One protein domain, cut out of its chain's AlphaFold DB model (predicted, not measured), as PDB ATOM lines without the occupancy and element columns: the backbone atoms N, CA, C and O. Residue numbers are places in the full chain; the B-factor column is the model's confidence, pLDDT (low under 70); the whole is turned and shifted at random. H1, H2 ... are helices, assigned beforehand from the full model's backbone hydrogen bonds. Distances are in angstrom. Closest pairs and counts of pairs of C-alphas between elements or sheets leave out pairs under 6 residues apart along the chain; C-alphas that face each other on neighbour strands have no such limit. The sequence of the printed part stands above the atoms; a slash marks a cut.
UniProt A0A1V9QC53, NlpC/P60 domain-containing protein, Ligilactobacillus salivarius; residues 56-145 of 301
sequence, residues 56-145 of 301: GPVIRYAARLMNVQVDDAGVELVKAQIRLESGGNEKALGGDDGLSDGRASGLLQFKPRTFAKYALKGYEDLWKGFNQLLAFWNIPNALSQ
ATOM      1  N   GLY A  56     210.820 193.753 189.939       94.19
ATOM      2  CA  GLY A  56     209.701 194.490 189.339       94.19
ATOM      3  C   GLY A  56     208.968 195.439 190.302       94.19
ATOM      4  O   GLY A  56     208.841 196.628 189.988       94.19
ATOM      5  N   PRO A  57     208.536 194.980 191.494       88.25
ATOM      6  CA  PRO A  57     207.883 195.842 192.480       88.25
ATOM      7  C   PRO A  57     208.757 197.016 192.949       88.25
ATOM      8  O   PRO A  57     208.264 198.138 193.069       88.25
ATOM      9  N   VAL A  58     210.056 196.784 193.160       91.25
ATOM     10  CA  VAL A  58     211.015 197.809 193.606       91.25
ATOM     11  C   VAL A  58     211.289 198.823 192.494       91.25
ATOM     12  O   VAL A  58     211.334 200.023 192.755       91.25
ATOM     13  N   ILE A  59     211.411 198.364 191.242       96.75
ATOM     14  CA  ILE A  59     211.605 199.218 190.060       96.75
ATOM     15  C   ILE A  59     210.455 200.218 189.932       96.75
ATOM     16  O   ILE A  59     210.704 201.417 189.803       96.75
ATOM     17  N   ARG A  60     209.205 199.739 190.014       91.06
ATOM     18  CA  ARG A  60     208.009 200.598 189.955       91.06
ATOM     19  C   ARG A  60     207.935 201.547 191.137       91.06
ATOM     20  O   ARG A  60     207.594 202.714 190.966       91.06
ATOM     21  N   TYR A  61     208.263 201.056 192.330       83.81
ATOM     22  CA  TYR A  61     208.269 201.882 193.527       83.81
ATOM     23  C   TYR A  61     209.284 203.027 193.407       83.81
ATOM     24  O   TYR A  61     208.910 204.183 193.591       83.81
ATOM     25  N   ALA A  62     210.521 202.741 192.996       91.75
ATOM     26  CA  ALA A  62     211.544 203.757 192.754       91.75
ATOM     27  C   ALA A  62     211.151 204.727 191.622       91.75
ATOM     28  O   ALA A  62     211.305 205.935 191.783       91.75
ATOM     29  N   ALA A  63     210.584 204.231 190.514       91.62
ATOM     30  CA  ALA A  63     210.098 205.068 189.412       91.62
ATOM     31  C   ALA A  63     209.045 206.070 189.902       91.62
ATOM     32  O   ALA A  63     209.153 207.271 189.648       91.62
ATOM     33  N   ARG A  64     208.077 205.589 190.690       85.44
ATOM     34  CA  ARG A  64     207.020 206.411 191.285       85.44
ATOM     35  C   ARG A  64     207.585 207.503 192.189       85.44
ATOM     36  O   ARG A  64     207.169 208.650 192.061       85.44
ATOM     37  N   LEU A  65     208.540 207.172 193.061       82.31
ATOM     38  CA  LEU A  65     209.203 208.161 193.924       82.31
ATOM     39  C   LEU A  65     209.946 209.236 193.122       82.31
ATOM     40  O   LEU A  65     210.062 210.369 193.571       82.31
ATOM     41  N   MET A  66     210.401 208.899 191.917       89.25
ATOM     42  CA  MET A  66     211.154 209.783 191.026       89.25
ATOM     43  C   MET A  66     210.288 210.469 189.959       89.25
ATOM     44  O   MET A  66     210.816 211.010 188.980       89.25
ATOM     45  N   ASN A  67     208.961 210.465 190.136       85.88
ATOM     46  CA  ASN A  67     207.989 211.010 189.183       85.88
ATOM     47  C   ASN A  67     208.164 210.456 187.763       85.88
ATOM     48  O   ASN A  67     208.095 211.197 186.781       85.88
ATOM     49  N   VAL A  68     208.431 209.157 187.652       86.94
ATOM     50  CA  VAL A  68     208.507 208.430 186.385       86.94
ATOM     51  C   VAL A  68     207.321 207.482 186.297       86.94
ATOM     52  O   VAL A  68     207.134 206.623 187.156       86.94
ATOM     53  N   GLN A  69     206.533 207.631 185.236       85.12
ATOM     54  CA  GLN A  69     205.562 206.622 184.832       85.12
ATOM     55  C   GLN A  69     206.306 205.568 184.013       85.12
ATOM     56  O   GLN A  69     206.948 205.901 183.018       85.12
ATOM     57  N   VAL A  70     206.254 204.315 184.458       89.38
ATOM     58  CA  VAL A  70     206.894 203.181 183.786       89.38
ATOM     59  C   VAL A  70     205.853 202.095 183.557       89.38
ATOM     60  O   VAL A  70     205.146 201.687 184.482       89.38
ATOM     61  N   ASP A  71     205.742 201.656 182.311       89.19
ATOM     62  CA  ASP A  71     204.879 200.552 181.917       89.19
ATOM     63  C   ASP A  71     205.586 199.200 182.108       89.19
ATOM     64  O   ASP A  71     206.737 199.111 182.544       89.19
ATOM     65  N   ASP A  72     204.879 198.116 181.808       92.06
ATOM     66  CA  ASP A  72     205.401 196.761 181.994       92.06
ATOM     67  C   ASP A  72     206.615 196.482 181.103       92.06
ATOM     68  O   ASP A  72     207.561 195.829 181.541       92.06
ATOM     69  N   ALA A  73     206.635 197.039 179.890       95.81
ATOM     70  CA  ALA A  73     207.759 196.913 178.970       95.81
ATOM     71  C   ALA A  73     209.019 197.598 179.521       95.81
ATOM     72  O   ALA A  73     210.101 197.009 179.505       95.81
ATOM     73  N   GLY A  74     208.887 198.809 180.065       97.25
ATOM     74  CA  GLY A  74     209.980 199.516 180.726       97.25
ATOM     75  C   GLY A  74     210.491 198.776 181.962       97.25
ATOM     76  O   GLY A  74     211.702 198.696 182.172       97.25
ATOM     77  N   VAL A  75     209.599 198.177 182.757       98.06
ATOM     78  CA  VAL A  75     210.001 197.355 183.910       98.06
ATOM     79  C   VAL A  75     210.775 196.115 183.470       98.06
ATOM     80  O   VAL A  75     211.826 195.825 184.045       98.06
ATOM     81  N   GLU A  76     210.316 195.406 182.440       97.81
ATOM     82  CA  GLU A  76     211.027 194.238 181.914       97.81
ATOM     83  C   GLU A  76     212.374 194.607 181.278       97.81
ATOM     84  O   GLU A  76     213.347 193.871 181.449       97.81
ATOM     85  N   LEU A  77     212.490 195.779 180.643       98.44
ATOM     86  CA  LEU A  77     213.766 196.292 180.138       98.44
ATOM     87  C   LEU A  77     214.772 196.539 181.275       98.44
ATOM     88  O   LEU A  77     215.925 196.114 181.188       98.44
ATOM     89  N   VAL A  78     214.338 197.162 182.373       98.44
ATOM     90  CA  VAL A  78     215.197 197.364 183.553       98.44
ATOM     91  C   VAL A  78     215.575 196.021 184.185       98.44
ATOM     92  O   VAL A  78     216.739 195.815 184.525       98.44
ATOM     93  N   LYS A  79     214.643 195.063 184.286       98.44
ATOM     94  CA  LYS A  79     214.942 193.699 184.762       98.44
ATOM     95  C   LYS A  79     215.947 192.980 183.862       98.44
ATOM     96  O   LYS A  79     216.812 192.272 184.375       98.44
ATOM     97  N   ALA A  80     215.857 193.147 182.543       98.06
ATOM     98  CA  ALA A  80     216.827 192.600 181.602       98.06
ATOM     99  C   ALA A  80     218.222 193.198 181.831       98.06
ATOM    100  O   ALA A  80     219.185 192.438 181.926       98.06
ATOM    101  N   GLN A  81     218.323 194.517 182.034       98.25
ATOM    102  CA  GLN A  81     219.596 195.159 182.372       98.25
ATOM    103  C   GLN A  81     220.146 194.642 183.709       98.25
ATOM    104  O   GLN A  81     221.292 194.223 183.771       98.25
ATOM    105  N   ILE A  82     219.331 194.569 184.764       97.81
ATOM    106  CA  ILE A  82     219.743 194.012 186.066       97.81
ATOM    107  C   ILE A  82     220.284 192.581 185.919       97.81
ATOM    108  O   ILE A  82     221.303 192.225 186.510       97.81
ATOM    109  N   ARG A  83     219.605 191.744 185.128       96.69
ATOM    110  CA  ARG A  83     220.018 190.358 184.885       96.69
ATOM    111  C   ARG A  83     221.363 190.288 184.168       96.69
ATOM    112  O   ARG A  83     222.185 189.459 184.541       96.69
ATOM    113  N   LEU A  84     221.569 191.142 183.168       94.88
ATOM    114  CA  LEU A  84     222.823 191.243 182.429       94.88
ATOM    115  C   LEU A  84     223.977 191.695 183.332       94.88
ATOM    116  O   LEU A  84     225.047 191.098 183.300       94.88
ATOM    117  N   GLU A  85     223.746 192.736 184.129       94.06
ATOM    118  CA  GLU A  85     224.783 193.401 184.917       94.06
ATOM    119  C   GLU A  85     225.172 192.608 186.173       94.06
ATOM    120  O   GLU A  85     226.349 192.492 186.510       94.06
ATOM    121  N   SER A  86     224.198 192.043 186.890       95.44
ATOM    122  CA  SER A  86     224.438 191.440 188.209       95.44
ATOM    123  C   SER A  86     223.763 190.090 188.428       95.44
ATOM    124  O   SER A  86     223.877 189.515 189.512       95.44
ATOM    125  N   GLY A  87     222.992 189.594 187.454       94.44
ATOM    126  CA  GLY A  87     222.109 188.445 187.661       94.44
ATOM    127  C   GLY A  87     221.013 188.695 188.707       94.44
ATOM    128  O   GLY A  87     220.420 187.737 189.192       94.44
ATOM    129  N   GLY A  88     220.753 189.956 189.082       93.50
ATOM    130  CA  GLY A  88     219.833 190.313 190.170       93.50
ATOM    131  C   GLY A  88     220.465 190.384 191.562       93.50
ATOM    132  O   GLY A  88     219.739 190.588 192.536       93.50
ATOM    133  N   ASN A  89     221.788 190.235 191.677       91.94
ATOM    134  CA  ASN A  89     222.508 190.311 192.945       91.94
ATOM    135  C   ASN A  89     222.973 191.749 193.238       91.94
ATOM    136  O   ASN A  89     223.962 192.221 192.682       91.94
ATOM    137  N   GLU A  90     222.327 192.429 194.187       89.88
ATOM    138  CA  GLU A  90     222.715 193.790 194.596       89.88
ATOM    139  C   GLU A  90     224.109 193.895 195.243       89.88
ATOM    140  O   GLU A  90     224.620 194.997 195.418       89.88
ATOM    141  N   LYS A  91     224.753 192.765 195.556       89.12
ATOM    142  CA  LYS A  91     226.126 192.691 196.083       89.12
ATOM    143  C   LYS A  91     227.149 192.261 195.029       89.12
ATOM    144  O   LYS A  91     228.274 191.910 195.377       89.12
ATOM    145  N   ALA A  92     226.773 192.240 193.751       87.19
ATOM    146  CA  ALA A  92     227.675 191.865 192.670       87.19
ATOM    147  C   ALA A  92     228.847 192.852 192.541       87.19
ATOM    148  O   ALA A  92     228.662 194.069 192.559       87.19
ATOM    149  N   LEU A  93     230.056 192.320 192.367       84.81
ATOM    150  CA  LEU A  93     231.278 193.089 192.135       84.81
ATOM    151  C   LEU A  93     231.751 192.835 190.698       84.81
ATOM    152  O   LEU A  93     232.238 191.747 190.391       84.81
ATOM    153  N   GLY A  94     231.595 193.820 189.819       78.44
ATOM    154  CA  GLY A  94     231.934 193.718 188.402       78.44
ATOM    155  C   GLY A  94     233.388 194.009 188.081       78.44
ATOM    156  O   GLY A  94     234.261 194.034 188.951       78.44
ATOM    157  N   GLY A  95     233.664 194.195 186.793       67.25
ATOM    158  CA  GLY A  95     235.009 194.410 186.264       67.25
ATOM    159  C   GLY A  95     235.665 195.708 186.746       67.25
ATOM    160  O   GLY A  95     235.004 196.723 186.988       67.25
ATOM    161  N   ASP A  96     236.988 195.656 186.881       62.75
ATOM    162  CA  ASP A  96     237.838 196.838 186.992       62.75
ATOM    163  C   ASP A  96     238.334 197.205 185.588       62.75
ATOM    164  O   ASP A  96     238.851 196.346 184.876       62.75
ATOM    165  N   ASP A  97     238.149 198.457 185.179       65.06
ATOM    166  CA  ASP A  97     238.681 199.004 183.924       65.06
ATOM    167  C   ASP A  97     240.040 199.693 184.135       65.06
ATOM    168  O   ASP A  97     240.607 200.251 183.196       65.06
ATOM    169  N   GLY A  98     240.577 199.650 185.362       59.69
ATOM    170  CA  GLY A  98     241.857 200.248 185.732       59.69
ATOM    171  C   GLY A  98     241.789 201.762 185.937       59.69
ATOM    172  O   GLY A  98     242.827 202.403 186.116       59.69
ATOM    173  N   LEU A  99     240.592 202.357 185.914       61.72
ATOM    174  CA  LEU A  99     240.398 203.775 186.198       61.72
ATOM    175  C   LEU A  99     240.303 204.018 187.713       61.72
ATOM    176  O   LEU A  99     239.748 203.227 188.467       61.72
ATOM    177  N   SER A 100     240.765 205.190 188.165       68.44
ATOM    178  CA  SER A 100     240.731 205.620 189.586       68.44
ATOM    179  C   SER A 100     239.332 205.717 190.226       68.44
ATOM    180  O   SER A 100     239.192 206.111 191.382       68.44
ATOM    181  N   ASP A 101     238.297 205.449 189.442       66.00
ATOM    182  CA  ASP A 101     236.888 205.517 189.792       66.00
ATOM    183  C   ASP A 101     236.434 204.301 190.630       66.00
ATOM    184  O   ASP A 101     235.507 204.434 191.428       66.00
ATOM    185  N   GLY A 102     237.149 203.172 190.540       77.94
ATOM    186  CA  GLY A 102     236.819 201.924 191.229       77.94
ATOM    187  C   GLY A 102     236.023 200.950 190.356       77.94
ATOM    188  O   GLY A 102     235.797 201.170 189.167       77.94
ATOM    189  N   ARG A 103     235.611 199.818 190.937       83.81
ATOM    190  CA  ARG A 103     234.925 198.738 190.206       83.81
ATOM    191  C   ARG A 103     233.439 199.025 190.053       83.81
ATOM    192  O   ARG A 103     232.800 199.523 190.982       83.81
ATOM    193  N   ALA A 104     232.891 198.637 188.905       87.06
ATOM    194  CA  ALA A 104     231.447 198.574 188.723       87.06
ATOM    195  C   ALA A 104     230.852 197.670 189.813       87.06
ATOM    196  O   ALA A 104     231.387 196.591 190.071       87.06
ATOM    197  N   SER A 105     229.835 198.148 190.531       90.94
ATOM    198  CA  SER A 105     229.339 197.475 191.735       90.94
ATOM    199  C   SER A 105     227.820 197.532 191.838       90.94
ATOM    200  O   SER A 105     227.172 198.487 191.411       90.94
ATOM    201  N   GLY A 106     227.263 196.499 192.459       92.69
ATOM    202  CA  GLY A 106     225.872 196.417 192.849       92.69
ATOM    203  C   GLY A 106     224.893 195.980 191.754       92.69
ATOM    204  O   GLY A 106     225.275 195.408 190.737       92.69
ATOM    205  N   LEU A 107     223.599 196.204 191.975       95.94
ATOM    206  CA  LEU A 107     222.515 195.685 191.144       95.94
ATOM    207  C   LEU A 107     222.599 196.100 189.663       95.94
ATOM    208  O   LEU A 107     222.355 195.277 188.782       95.94
ATOM    209  N   LEU A 108     222.936 197.364 189.401       96.31
ATOM    210  CA  LEU A 108     223.040 197.956 188.061       96.31
ATOM    211  C   LEU A 108     224.492 198.205 187.633       96.31
ATOM    212  O   LEU A 108     224.720 198.837 186.602       96.31
ATOM    213  N   GLN A 109     225.460 197.721 188.422       95.25
ATOM    214  CA  GLN A 109     226.892 197.826 188.132       95.25
ATOM    215  C   GLN A 109     227.355 199.270 187.897       95.25
ATOM    216  O   GLN A 109     228.179 199.564 187.031       95.25
ATOM    217  N   PHE A 110     226.854 200.202 188.710       94.19
ATOM    218  CA  PHE A 110     227.349 201.569 188.670       94.19
ATOM    219  C   PHE A 110     228.826 201.632 189.072       94.19
ATOM    220  O   PHE A 110     229.281 200.989 190.020       94.19
ATOM    221  N   LYS A 111     229.553 202.508 188.390       91.75
ATOM    222  CA  LYS A 111     230.830 203.045 188.848       91.75
ATOM    223  C   LYS A 111     230.628 203.978 190.058       91.75
ATOM    224  O   LYS A 111     229.686 204.777 190.012       91.75
ATOM    225  N   PRO A 112     231.467 203.942 191.115       91.94
ATOM    226  CA  PRO A 112     231.271 204.750 192.321       91.94
ATOM    227  C   PRO A 112     231.085 206.251 192.073       91.94
ATOM    228  O   PRO A 112     230.170 206.849 192.642       91.94
ATOM    229  N   ARG A 113     231.886 206.875 191.192       92.00
ATOM    230  CA  ARG A 113     231.719 208.311 190.890       92.00
ATOM    231  C   ARG A 113     230.428 208.584 190.133       92.00
ATOM    232  O   ARG A 113     229.749 209.572 190.407       92.00
ATOM    233  N   THR A 114     230.076 207.706 189.198       93.94
ATOM    234  CA  THR A 114     228.827 207.812 188.440       93.94
ATOM    235  C   THR A 114     227.620 207.668 189.357       93.94
ATOM    236  O   THR A 114     226.708 208.483 189.273       93.94
ATOM    237  N   PHE A 115     227.622 206.700 190.273       96.31
ATOM    238  CA  PHE A 115     226.560 206.576 191.267       96.31
ATOM    239  C   PHE A 115     226.467 207.825 192.137       96.31
ATOM    240  O   PHE A 115     225.392 208.404 192.230       96.31
ATOM    241  N   ALA A 116     227.585 208.307 192.688       96.00
ATOM    242  CA  ALA A 116     227.601 209.509 193.520       96.00
ATOM    243  C   ALA A 116     227.035 210.749 192.800       96.00
ATOM    244  O   ALA A 116     226.419 211.597 193.439       96.00
ATOM    245  N   LYS A 117     227.195 210.845 191.472       97.12
ATOM    246  CA  LYS A 117     226.608 211.921 190.659       97.12
ATOM    247  C   LYS A 117     225.073 211.882 190.619       97.12
ATOM    248  O   LYS A 117     224.459 212.944 190.544       97.12
ATOM    249  N   TYR A 118     224.463 210.696 190.604       98.12
ATOM    250  CA  TYR A 118     223.007 210.531 190.475       98.12
ATOM    251  C   TYR A 118     222.312 210.125 191.781       98.12
ATOM    252  O   TYR A 118     221.081 210.145 191.835       98.12
ATOM    253  N   ALA A 119     223.070 209.765 192.816       96.56
ATOM    254  CA  ALA A 119     222.555 209.428 194.132       96.56
ATOM    255  C   ALA A 119     221.790 210.608 194.740       96.56
ATOM    256  O   ALA A 119     222.119 211.778 194.532       96.56
ATOM    257  N   LEU A 120     220.751 210.279 195.498       93.56
ATOM    258  CA  LEU A 120     219.918 211.247 196.198       93.56
ATOM    259  C   LEU A 120     220.372 211.340 197.649       93.56
ATOM    260  O   LEU A 120     220.801 210.341 198.229       93.56
ATOM    261  N   LYS A 121     220.212 212.519 198.250       89.25
ATOM    262  CA  LYS A 121     220.453 212.722 199.680       89.25
ATOM    263  C   LYS A 121     219.666 211.699 200.519       89.25
ATOM    264  O   LYS A 121     218.449 211.604 200.377       89.25
ATOM    265  N   GLY A 122     220.352 210.959 201.390       86.50
ATOM    266  CA  GLY A 122     219.800 209.874 202.215       86.50
ATOM    267  C   GLY A 122     219.778 208.485 201.556       86.50
ATOM    268  O   GLY A 122     219.373 207.523 202.207       86.50
ATOM    269  N   TYR A 123     220.204 208.368 200.293       91.81
ATOM    270  CA  TYR A 123     220.231 207.130 199.503       91.81
ATOM    271  C   TYR A 123     221.600 206.911 198.838       91.81
ATOM    272  O   TYR A 123     221.694 206.533 197.672       91.81
ATOM    273  N   GLU A 124     222.681 207.167 199.576       93.88
ATOM    274  CA  GLU A 124     224.058 207.156 199.065       93.88
ATOM    275  C   GLU A 124     224.775 205.801 199.205       93.88
ATOM    276  O   GLU A 124     225.955 205.686 198.871       93.88
ATOM    277  N   ASP A 125     224.092 204.755 199.679       91.62
ATOM    278  CA  ASP A 125     224.675 203.410 199.729       91.62
ATOM    279  C   ASP A 125     224.598 202.733 198.352       91.62
ATOM    280  O   ASP A 125     223.528 202.289 197.926       91.62
ATOM    281  N   LEU A 126     225.744 202.646 197.667       90.88
ATOM    282  CA  LEU A 126     225.903 201.989 196.366       90.88
ATOM    283  C   LEU A 126     225.537 200.499 196.408       90.88
ATOM    284  O   LEU A 126     225.117 199.953 195.393       90.88
ATOM    285  N   TRP A 127     225.665 199.826 197.551       90.75
ATOM    286  CA  TRP A 127     225.400 198.388 197.667       90.75
ATOM    287  C   TRP A 127     223.920 198.053 197.824       90.75
ATOM    288  O   TRP A 127     223.553 196.879 197.838       90.75
ATOM    289  N   LYS A 128     223.062 199.073 197.911       93.31
ATOM    290  CA  LYS A 128     221.613 198.910 197.959       93.31
ATOM    291  C   LYS A 128     221.002 199.034 196.575       93.31
ATOM    292  O   LYS A 128     221.077 200.084 195.936       93.31
ATOM    293  N   GLY A 129     220.348 197.965 196.122       94.31
ATOM    294  CA  GLY A 129     219.696 197.922 194.817       94.31
ATOM    295  C   GLY A 129     218.614 198.992 194.670       94.31
ATOM    296  O   GLY A 129     218.527 199.646 193.632       94.31
ATOM    297  N   PHE A 130     217.853 199.262 195.735       95.00
ATOM    298  CA  PHE A 130     216.872 200.350 195.747       95.00
ATOM    299  C   PHE A 130     217.501 201.733 195.519       95.00
ATOM    300  O   PHE A 130     216.985 202.514 194.721       95.00
ATOM    301  N   ASN A 131     218.649 202.018 196.135       96.06
ATOM    302  CA  ASN A 131     219.357 203.286 195.945       96.06
ATOM    303  C   ASN A 131     219.872 203.424 194.508       96.06
ATOM    304  O   ASN A 131     219.770 204.490 193.904       96.06
ATOM    305  N   GLN A 132     220.368 202.328 193.927       98.12
ATOM    306  CA  GLN A 132     220.759 202.289 192.517       98.12
ATOM    307  C   GLN A 132     219.573 202.516 191.581       98.12
ATOM    308  O   GLN A 132     219.729 203.199 190.575       98.12
ATOM    309  N   LEU A 133     218.386 202.008 191.913       98.25
ATOM    310  CA  LEU A 133     217.167 202.265 191.145       98.25
ATOM    311  C   LEU A 133     216.707 203.725 191.258       98.25
ATOM    312  O   LEU A 133     216.300 204.309 190.257       98.25
ATOM    313  N   LEU A 134     216.818 204.350 192.434       96.56
ATOM    314  CA  LEU A 134     216.573 205.788 192.587       96.56
ATOM    315  C   LEU A 134     217.556 206.615 191.746       96.56
ATOM    316  O   LEU A 134     217.131 207.499 191.002       96.56
ATOM    317  N   ALA A 135     218.851 206.287 191.805       97.88
ATOM    318  CA  ALA A 135     219.878 206.924 190.986       97.88
ATOM    319  C   ALA A 135     219.623 206.710 189.485       97.88
ATOM    320  O   ALA A 135     219.728 207.654 188.706       97.88
ATOM    321  N   PHE A 136     219.217 205.504 189.079       98.44
ATOM    322  CA  PHE A 136     218.841 205.188 187.701       98.44
ATOM    323  C   PHE A 136     217.715 206.094 187.203       98.44
ATOM    324  O   PHE A 136     217.855 206.737 186.169       98.44
ATOM    325  N   TRP A 137     216.627 206.230 187.961       97.44
ATOM    326  CA  TRP A 137     215.517 207.106 187.575       97.44
ATOM    327  C   TRP A 137     215.840 208.604 187.672       97.44
ATOM    328  O   TRP A 137     215.134 209.432 187.082       97.44
ATOM    329  N   ASN A 138     216.920 208.962 188.370       97.69
ATOM    330  CA  ASN A 138     217.464 210.317 188.391       97.69
ATOM    331  C   ASN A 138     218.256 210.669 187.114       97.69
ATOM    332  O   ASN A 138     218.532 211.847 186.874       97.69
ATOM    333  N   ILE A 139     218.597 209.677 186.283       98.12
ATOM    334  CA  ILE A 139     219.212 209.874 184.966       98.12
ATOM    335  C   ILE A 139     218.132 210.359 183.979       98.12
ATOM    336  O   ILE A 139     217.057 209.757 183.880       98.12
ATOM    337  N   PRO A 140     218.371 211.438 183.214       95.81
ATOM    338  CA  PRO A 140     217.423 211.899 182.207       95.81
ATOM    339  C   PRO A 140     217.284 210.865 181.082       95.81
ATOM    340  O   PRO A 140     218.277 210.378 180.544       95.81
ATOM    341  N   ASN A 141     216.041 210.548 180.706       94.62
ATOM    342  CA  ASN A 141     215.722 209.533 179.694       94.62
ATOM    343  C   ASN A 141     216.344 208.153 179.995       94.62
ATOM    344  O   ASN A 141     216.803 207.472 179.088       94.62
ATOM    345  N   ALA A 142     216.372 207.733 181.265       96.62
ATOM    346  CA  ALA A 142     217.074 206.526 181.719       96.62
ATOM    347  C   ALA A 142     216.820 205.266 180.861       96.62
ATOM    348  O   ALA A 142     217.766 204.566 180.506       96.62
ATOM    349  N   LEU A 143     215.566 205.010 180.459       97.50
ATOM    350  CA  LEU A 143     215.219 203.850 179.627       97.50
ATOM    351  C   LEU A 143     215.882 203.868 178.245       97.50
ATOM    352  O   LEU A 143     216.213 202.809 177.730       97.50
ATOM    353  N   SER A 144     216.122 205.042 177.650       96.75
ATOM    354  CA  SER A 144     216.808 205.133 176.355       96.75
ATOM    355  C   SER A 144     218.324 204.947 176.468       96.75
ATOM    356  O   SER A 144     219.007 204.955 175.448       96.75
ATOM    357  N   GLN A 145     218.864 204.850 177.687       96.69
ATOM    358  CA  GLN A 145     220.294 204.651 177.940       96.69
ATOM    359  C   GLN A 145     220.648 203.189 178.242       96.69
ATOM    360  O   GLN A 145     221.823 202.872 178.412       96.69
TER     361      GLN A 145
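Overview. This is residues 56 to 145 of the 301 residues of the protein "NlpC/P60 domain-containing protein" of Ligilactobacillus salivarius (UniProt A0A1V9QC53). H4 sits in the middle of a small helical body, with H1 crossing it on one side and H3 crossing it on the other. The longest helix, H2, runs across the end of H1 where residue 56 lies, and a long loop, residues 87 to 111, reaches out to the far end of the longest axis. The printed part has 90 residues with five named helices, H1 to H5 in order, and no named strand. Its class is all helix; it is compact, with a radius of gyration of the C-alphas of 12.3 A and spans of 37 by 27 by 21 A.

Arrangement. H1, residues 56 to 65, touches H2, residues 72 to 86, and H2 touches H1 with residues 75 to 79 alone; the closest C-alphas of the two, those of Gly 56 and Val 75, are 6.1 A apart. Their lines are only just about perpendicular, at 70.0 degrees. H1 also touches H4, residues 129 to 138, at a steep tilt of 46 degrees, the same way; the closest C-alphas are those of Ala 62 and Leu 134, 5.4 A. H3, residues 112 to 118, touches H4 at a steep tilt of 53 degrees, the same way, closest at the C-alphas of Tyr 118 and Ala 135, 4.8 A. H5, residues 142 to 145, only just touches H2, residues 74 to 78 alone, with 3 pairs of C-alphas within 8 A, closest Gly 74 and Leu 143 at 6.9 A. H2 and H4 are apart. In H1, H2, H3 and H4 every O i to N i+4 pair is within hydrogen-bond range; H5 is too short for one.

Along the chain. H1 begins at C-alpha 56 (209.701, 194.490, 189.339) and is 14.4 A long. H2 is 20.7 A, H3 10.3 A, H4 14.1 A and H5 5.3 A, ending at C-alpha 145 (220.294, 204.651, 177.940).

Size, cuts and confidence. The C-alphas farthest apart, of Asp 72 and Ser 100, are 37.2 A apart. The printed part has no cut. H2 to H3 is a long link; H4 to H5 is tight. Residues 95 to 101 are under pLDDT 70.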